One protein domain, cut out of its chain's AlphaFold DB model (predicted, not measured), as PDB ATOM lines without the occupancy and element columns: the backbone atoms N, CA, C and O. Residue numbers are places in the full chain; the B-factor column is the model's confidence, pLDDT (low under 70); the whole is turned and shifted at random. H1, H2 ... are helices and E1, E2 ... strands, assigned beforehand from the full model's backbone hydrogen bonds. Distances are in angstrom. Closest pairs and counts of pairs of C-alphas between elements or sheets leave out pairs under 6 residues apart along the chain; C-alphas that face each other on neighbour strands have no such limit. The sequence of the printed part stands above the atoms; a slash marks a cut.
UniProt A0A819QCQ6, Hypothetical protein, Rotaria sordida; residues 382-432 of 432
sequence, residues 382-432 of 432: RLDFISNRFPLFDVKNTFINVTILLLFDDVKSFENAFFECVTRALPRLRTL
ATOM      1  N   ARG A 382     113.700 151.654 165.231       83.50
ATOM      2  CA  ARG A 382     112.860 152.388 164.285       83.50
ATOM      3  C   ARG A 382     112.804 151.674 162.931       83.50
ATOM      4  O   ARG A 382     113.830 151.197 162.457       83.50
ATOM      5  N   LEU A 383     111.623 151.643 162.318       86.12
ATOM      6  CA  LEU A 383     111.407 151.272 160.915       86.12
ATOM      7  C   LEU A 383     110.857 152.497 160.174       86.12
ATOM      8  O   LEU A 383     109.938 153.145 160.668       86.12
ATOM      9  N   ASP A 384     111.419 152.818 159.010       85.06
ATOM     10  CA  ASP A 384     111.085 154.013 158.222       85.06
ATOM     11  C   ASP A 384     110.578 153.650 156.824       85.06
ATOM     12  O   ASP A 384     110.969 152.616 156.284       85.06
ATOM     13  N   PHE A 385     109.785 154.542 156.218       81.12
ATOM     14  CA  PHE A 385     109.264 154.417 154.847       81.12
ATOM     15  C   PHE A 385     108.557 153.079 154.584       81.12
ATOM     16  O   PHE A 385     108.691 152.480 153.517       81.12
ATOM     17  N   ILE A 386     107.819 152.581 155.573       86.19
ATOM     18  CA  ILE A 386     107.101 151.315 155.461       86.19
ATOM     19  C   ILE A 386     105.789 151.531 154.701       86.19
ATOM     20  O   ILE A 386     104.925 152.283 155.151       86.19
ATOM     21  N   SER A 387     105.646 150.856 153.559       85.50
ATOM     22  CA  SER A 387     104.401 150.798 152.786       85.50
ATOM     23  C   SER A 387     103.493 149.652 153.270       85.50
ATOM     24  O   SER A 387     103.798 148.956 154.240       85.50
ATOM     25  N   ASN A 388     102.392 149.399 152.555       79.31
ATOM     26  CA  ASN A 388     101.534 148.225 152.740       79.31
ATOM     27  C   ASN A 388     102.279 146.872 152.729       79.31
ATOM     28  O   ASN A 388     101.772 145.912 153.311       79.31
ATOM     29  N   ARG A 389     103.456 146.755 152.089       74.94
ATOM     30  CA  ARG A 389     104.251 145.512 152.062       74.94
ATOM     31  C   ARG A 389     105.088 145.338 153.335       74.94
ATOM     32  O   ARG A 389     106.315 145.258 153.289       74.94
ATOM     33  N   PHE A 390     104.420 145.245 154.485       70.75
ATOM     34  CA  PHE A 390     105.086 144.855 155.730       70.75
ATOM     35  C   PHE A 390     105.634 143.420 155.621       70.75
ATOM     36  O   PHE A 390     104.911 142.546 155.131       70.75
ATOM     37  N   PRO A 391     106.861 143.130 156.095       63.66
ATOM     38  CA  PRO A 391     107.401 141.778 156.062       63.66
ATOM     39  C   PRO A 391     106.669 140.922 157.098       63.66
ATOM     40  O   PRO A 391     106.790 141.129 158.308       63.66
ATOM     41  N   LEU A 392     105.861 139.975 156.615       59.06
ATOM     42  CA  LEU A 392     104.979 139.162 157.447       59.06
ATOM     43  C   LEU A 392     105.336 137.684 157.384       59.06
ATOM     44  O   LEU A 392     104.833 136.930 156.557       59.06
ATOM     45  N   PHE A 393     106.148 137.281 158.356       53.12
ATOM     46  CA  PHE A 393     106.387 135.891 158.719       53.12
ATOM     47  C   PHE A 393     106.069 135.711 160.210       53.12
ATOM     48  O   PHE A 393     106.323 136.614 161.009       53.12
ATOM     49  N   ASP A 394     105.531 134.553 160.610       53.41
ATOM     50  CA  ASP A 394     105.005 134.271 161.965       53.41
ATOM     51  C   ASP A 394     106.064 134.198 163.095       53.41
ATOM     52  O   ASP A 394     105.827 133.667 164.187       53.41
ATOM     53  N   VAL A 395     107.260 134.736 162.854       57.72
ATOM     54  CA  VAL A 395     108.390 134.709 163.779       57.72
ATOM     55  C   VAL A 395     108.170 135.743 164.888       57.72
ATOM     56  O   VAL A 395     108.227 136.956 164.680       57.72
ATOM     57  N   LYS A 396     107.911 135.256 166.105       59.47
ATOM     58  CA  LYS A 396     107.800 136.103 167.302       59.47
ATOM     59  C   LYS A 396     109.153 136.720 167.663       59.47
ATOM     60  O   LYS A 396     110.190 136.079 167.538       59.47
ATOM     61  N   ASN A 397     109.109 137.929 168.222       61.03
ATOM     62  CA  ASN A 397     110.250 138.719 168.709       61.03
ATOM     63  C   ASN A 397     111.188 139.311 167.637       61.03
ATOM     64  O   ASN A 397     112.079 140.074 168.002       61.03
ATOM     65  N   THR A 398     110.961 139.054 166.346       77.56
ATOM     66  CA  THR A 398     111.772 139.553 165.215       77.56
ATOM     67  C   THR A 398     112.058 141.051 165.274       77.56
ATOM     68  O   THR A 398     113.198 141.461 165.091       77.56
ATOM     69  N   PHE A 399     111.050 141.862 165.605       84.75
ATOM     70  CA  PHE A 399     111.140 143.324 165.677       84.75
ATOM     71  C   PHE A 399     110.930 143.860 167.107       84.75
ATOM     72  O   PHE A 399     110.440 144.971 167.308       84.75
ATOM     73  N   ILE A 400     111.299 143.084 168.137       84.56
ATOM     74  CA  ILE A 400     111.046 143.417 169.556       84.56
ATOM     75  C   ILE A 400     111.713 144.723 170.037       84.56
ATOM     76  O   ILE A 400     111.347 145.259 171.085       84.56
ATOM     77  N   ASN A 401     112.692 145.242 169.295       85.69
ATOM     78  CA  ASN A 401     113.385 146.495 169.598       85.69
ATOM     79  C   ASN A 401     112.696 147.730 169.000       85.69
ATOM     80  O   ASN A 401     112.948 148.841 169.466       85.69
ATOM     81  N   VAL A 402     111.803 147.555 168.019       87.62
ATOM     82  CA  VAL A 402     111.159 148.669 167.317       87.62
ATOM     83  C   VAL A 402     110.152 149.366 168.233       87.62
ATOM     84  O   VAL A 402     109.247 148.752 168.799       87.62
ATOM     85  N   THR A 403     110.323 150.680 168.363       88.06
ATOM     86  CA  THR A 403     109.472 151.581 169.153       88.06
ATOM     87  C   THR A 403     108.863 152.708 168.318       88.06
ATOM     88  O   THR A 403     107.890 153.323 168.755       88.06
ATOM     89  N   ILE A 404     109.394 152.951 167.117       86.62
ATOM     90  CA  ILE A 404     108.911 153.939 166.148       86.62
ATOM     91  C   ILE A 404     108.698 153.229 164.806       86.62
ATOM     92  O   ILE A 404     109.601 152.547 164.324       86.62
ATOM     93  N   LEU A 405     107.534 153.409 164.191       88.19
ATOM     94  CA  LEU A 405     107.255 153.002 162.816       88.19
ATOM     95  C   LEU A 405     106.826 154.250 162.044       88.19
ATOM     96  O   LEU A 405     105.871 154.886 162.462       88.19
ATOM     97  N   LEU A 406     107.502 154.607 160.949       88.38
ATOM     98  CA  LEU A 406     107.021 155.649 160.038       88.38
ATOM     99  C   LEU A 406     106.466 155.019 158.761       88.38
ATOM    100  O   LEU A 406     107.178 154.328 158.023       88.38
ATOM    101  N   LEU A 407     105.186 155.286 158.516       88.44
ATOM    102  CA  LEU A 407     104.447 154.812 157.352       88.44
ATOM    103  C   LEU A 407     104.636 155.719 156.132       88.44
ATOM    104  O   LEU A 407     104.867 156.921 156.264       88.44
ATOM    105  N   PHE A 408     104.490 155.137 154.944       84.75
ATOM    106  CA  PHE A 408     104.512 155.842 153.664       84.75
ATOM    107  C   PHE A 408     103.325 155.387 152.796       84.75
ATOM    108  O   PHE A 408     103.324 154.277 152.261       84.75
ATOM    109  N   ASP A 409     102.289 156.231 152.720       78.62
ATOM    110  CA  ASP A 409     101.089 156.039 151.887       78.62
ATOM    111  C   ASP A 409     101.251 156.828 150.580       78.62
ATOM    112  O   ASP A 409     101.121 158.051 150.572       78.62
ATOM    113  N   ASP A 410     101.595 156.120 149.504       72.12
ATOM    114  CA  ASP A 410     101.877 156.697 148.177       72.12
ATOM    115  C   ASP A 410     101.068 156.007 147.060       72.12
ATOM    116  O   ASP A 410     100.580 156.658 146.144       72.12
ATOM    117  N   VAL A 411     100.836 154.690 147.179       71.75
ATOM    118  CA  VAL A 411     100.113 153.879 146.174       71.75
ATOM    119  C   VAL A 411      98.683 153.517 146.605       71.75
ATOM    120  O   VAL A 411      97.807 153.329 145.760       71.75
ATOM    121  N   LYS A 412      98.430 153.341 147.911       81.25
ATOM    122  CA  LYS A 412      97.144 152.855 148.445       81.25
ATOM    123  C   LYS A 412      97.086 153.006 149.965       81.25
ATOM    124  O   LYS A 412      97.964 152.493 150.656       81.25
ATOM    125  N   SER A 413      95.973 153.519 150.483       85.50
ATOM    126  CA  SER A 413      95.766 153.628 151.926       85.50
ATOM    127  C   SER A 413      95.749 152.291 152.666       85.50
ATOM    128  O   SER A 413      95.163 151.303 152.213       85.50
ATOM    129  N   PHE A 414      96.384 152.300 153.838       88.00
ATOM    130  CA  PHE A 414      96.578 151.143 154.706       88.00
ATOM    131  C   PHE A 414      95.260 150.507 155.167       88.00
ATOM    132  O   PHE A 414      94.385 151.168 155.726       88.00
ATOM    133  N   GLU A 415      95.141 149.192 154.986       88.69
ATOM    134  CA  GLU A 415      93.984 148.409 155.432       88.69
ATOM    135  C   GLU A 415      94.093 147.996 156.910       88.69
ATOM    136  O   GLU A 415      95.188 147.832 157.443       88.69
ATOM    137  N   ASN A 416      92.962 147.723 157.574       87.75
ATOM    138  CA  ASN A 416      92.939 147.271 158.978       87.75
ATOM    139  C   ASN A 416      93.861 146.061 159.241       87.75
ATOM    140  O   ASN A 416      94.548 146.020 160.262       87.75
ATOM    141  N   ALA A 417      93.936 145.122 158.291       85.88
ATOM    142  CA  ALA A 417      94.810 143.951 158.368       85.88
ATOM    143  C   ALA A 417      96.304 144.317 158.485       85.88
ATOM    144  O   ALA A 417      97.051 143.620 159.170       85.88
ATOM    145  N   PHE A 418      96.749 145.429 157.885       86.75
ATOM    146  CA  PHE A 418      98.115 145.930 158.059       86.75
ATOM    147  C   PHE A 418      98.366 146.338 159.518       86.75
ATOM    148  O   PHE A 418      99.365 145.930 160.111       86.75
ATOM    149  N   PHE A 419      97.440 147.071 160.141       87.50
ATOM    150  CA  PHE A 419      97.580 147.500 161.536       87.50
ATOM    151  C   PHE A 419      97.488 146.327 162.528       87.50
ATOM    152  O   PHE A 419      98.254 146.281 163.493       87.50
ATOM    153  N   GLU A 420      96.632 145.331 162.281       85.56
ATOM    154  CA  GLU A 420      96.611 144.065 163.041       85.56
ATOM    155  C   GLU A 420      97.943 143.300 162.948       85.56
ATOM    156  O   GLU A 420      98.399 142.682 163.913       85.56
ATOM    157  N   CYS A 421      98.592 143.346 161.788       83.88
ATOM    158  CA  CYS A 421      99.901 142.755 161.544       83.88
ATOM    159  C   CYS A 421     101.029 143.518 162.257       83.88
ATOM    160  O   CYS A 421     101.786 142.908 163.016       83.88
ATOM    161  N   VAL A 422     101.081 144.847 162.120       85.88
ATOM    162  CA  VAL A 422     102.004 145.731 162.857       85.88
ATOM    163  C   VAL A 422     101.884 145.529 164.371       85.88
ATOM    164  O   VAL A 422     102.896 145.363 165.049       85.88
ATOM    165  N   THR A 423     100.661 145.458 164.906       85.00
ATOM    166  CA  THR A 423     100.404 145.288 166.351       85.00
ATOM    167  C   THR A 423     100.937 143.954 166.888       85.00
ATOM    168  O   THR A 423     101.367 143.875 168.039       85.00
ATOM    169  N   ARG A 424     100.949 142.898 166.061       83.12
ATOM    170  CA  ARG A 424     101.538 141.594 166.414       83.12
ATOM    171  C   ARG A 424     103.063 141.577 166.283       83.12
ATOM    172  O   ARG A 424     103.727 140.962 167.115       83.12
ATOM    173  N   ALA A 425     103.610 142.224 165.254       83.25
ATOM    174  CA  ALA A 425     105.042 142.207 164.957       83.25
ATOM    175  C   ALA A 425     105.862 143.165 165.837       83.25
ATOM    176  O   ALA A 425     107.001 142.845 166.183       83.25
ATOM    177  N   LEU A 426     105.289 144.317 166.214       88.06
ATOM    178  CA  LEU A 426     105.959 145.413 166.923       88.06
ATOM    179  C   LEU A 426     105.417 145.588 168.365       88.06
ATOM    180  O   LEU A 426     104.859 146.636 168.695       88.06
ATOM    181  N   PRO A 427     105.593 144.614 169.284       85.69
ATOM    182  CA  PRO A 427     104.983 144.632 170.623       85.69
ATOM    183  C   PRO A 427     105.526 145.722 171.570       85.69
ATOM    184  O   PRO A 427     105.128 145.782 172.734       85.69
ATOM    185  N   ARG A 428     106.462 146.564 171.110       89.38
ATOM    186  CA  ARG A 428     106.996 147.725 171.839       89.38
ATOM    187  C   ARG A 428     106.754 149.063 171.129       89.38
ATOM    188  O   ARG A 428     107.322 150.066 171.563       89.38
ATOM    189  N   LEU A 429     105.926 149.094 170.083       88.50
ATOM    190  CA  LEU A 429     105.595 150.312 169.343       88.50
ATOM    191  C   LEU A 429     105.027 151.399 170.275       88.50
ATOM    192  O   LEU A 429     104.168 151.132 171.114       88.50
ATOM    193  N   ARG A 430     105.533 152.629 170.136       89.00
ATOM    194  CA  ARG A 430     105.129 153.820 170.911       89.00
ATOM    195  C   ARG A 430     104.706 154.986 170.024       89.00
ATOM    196  O   ARG A 430     103.887 155.791 170.454       89.00
ATOM    197  N   THR A 431     105.277 155.062 168.826       87.19
ATOM    198  CA  THR A 431     105.018 156.106 167.832       87.19
ATOM    199  C   THR A 431     104.738 155.452 166.486       87.19
ATOM    200  O   THR A 431     105.491 154.565 166.075       87.19
ATOM    201  N   LEU A 432     103.673 155.915 165.837       84.62
ATOM    202  CA  LEU A 432     103.205 155.564 164.499       84.62
ATOM    203  C   LEU A 432     102.907 156.867 163.738       84.62
ATOM    204  O   LEU A 432     102.525 157.832 164.444       84.62
TER     205      LEU A 432
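This is residues 382 to 432 of the 432 residues of the protein "Hypothetical protein" of Rotaria sordida (UniProt A0A819QCQ6). Little regular structure: two short parallel strands, E1 and E2, side by side, with a long loop, residues 387 to 403, bowing out between them and one helix, H1, set away from E1. After H1, residues 426 to 432 fold back toward the strands. The printed part has 51 residues, 19 in named elements, in the order E1, E2, H1; the class is mixed. It is compact, with a radius of gyration of the C-alphas of 10.4 A, and rounded, spanning 29 by 20 by 14 A.

E1, residues 382 to 386, and E2, residues 404 to 407, are parallel neighbours at 5 degrees. N 383 and O 404, 3.0 A apart, and N 406 and O 383, 2.9 A apart, are within hydrogen-bond range. H1, residues 416 to 425, is apart from E1. In H1 every O i to N i+4 pair is within hydrogen-bond range.

E1 begins at C-alpha 382 (112.860, 152.388, 164.285) and measures 10.6 A from first to last C-alpha; E2 measures 9.9 A. H1 measures 14.4 A and ends at C-alpha 425 (105.042, 142.207, 164.957).

The C-alphas farthest apart, of Asn 397 and Val 411, are 29.0 A apart. The printed part has no cut. E1 to E2 is a long link. Residues 391 to 397 are under pLDDT 70.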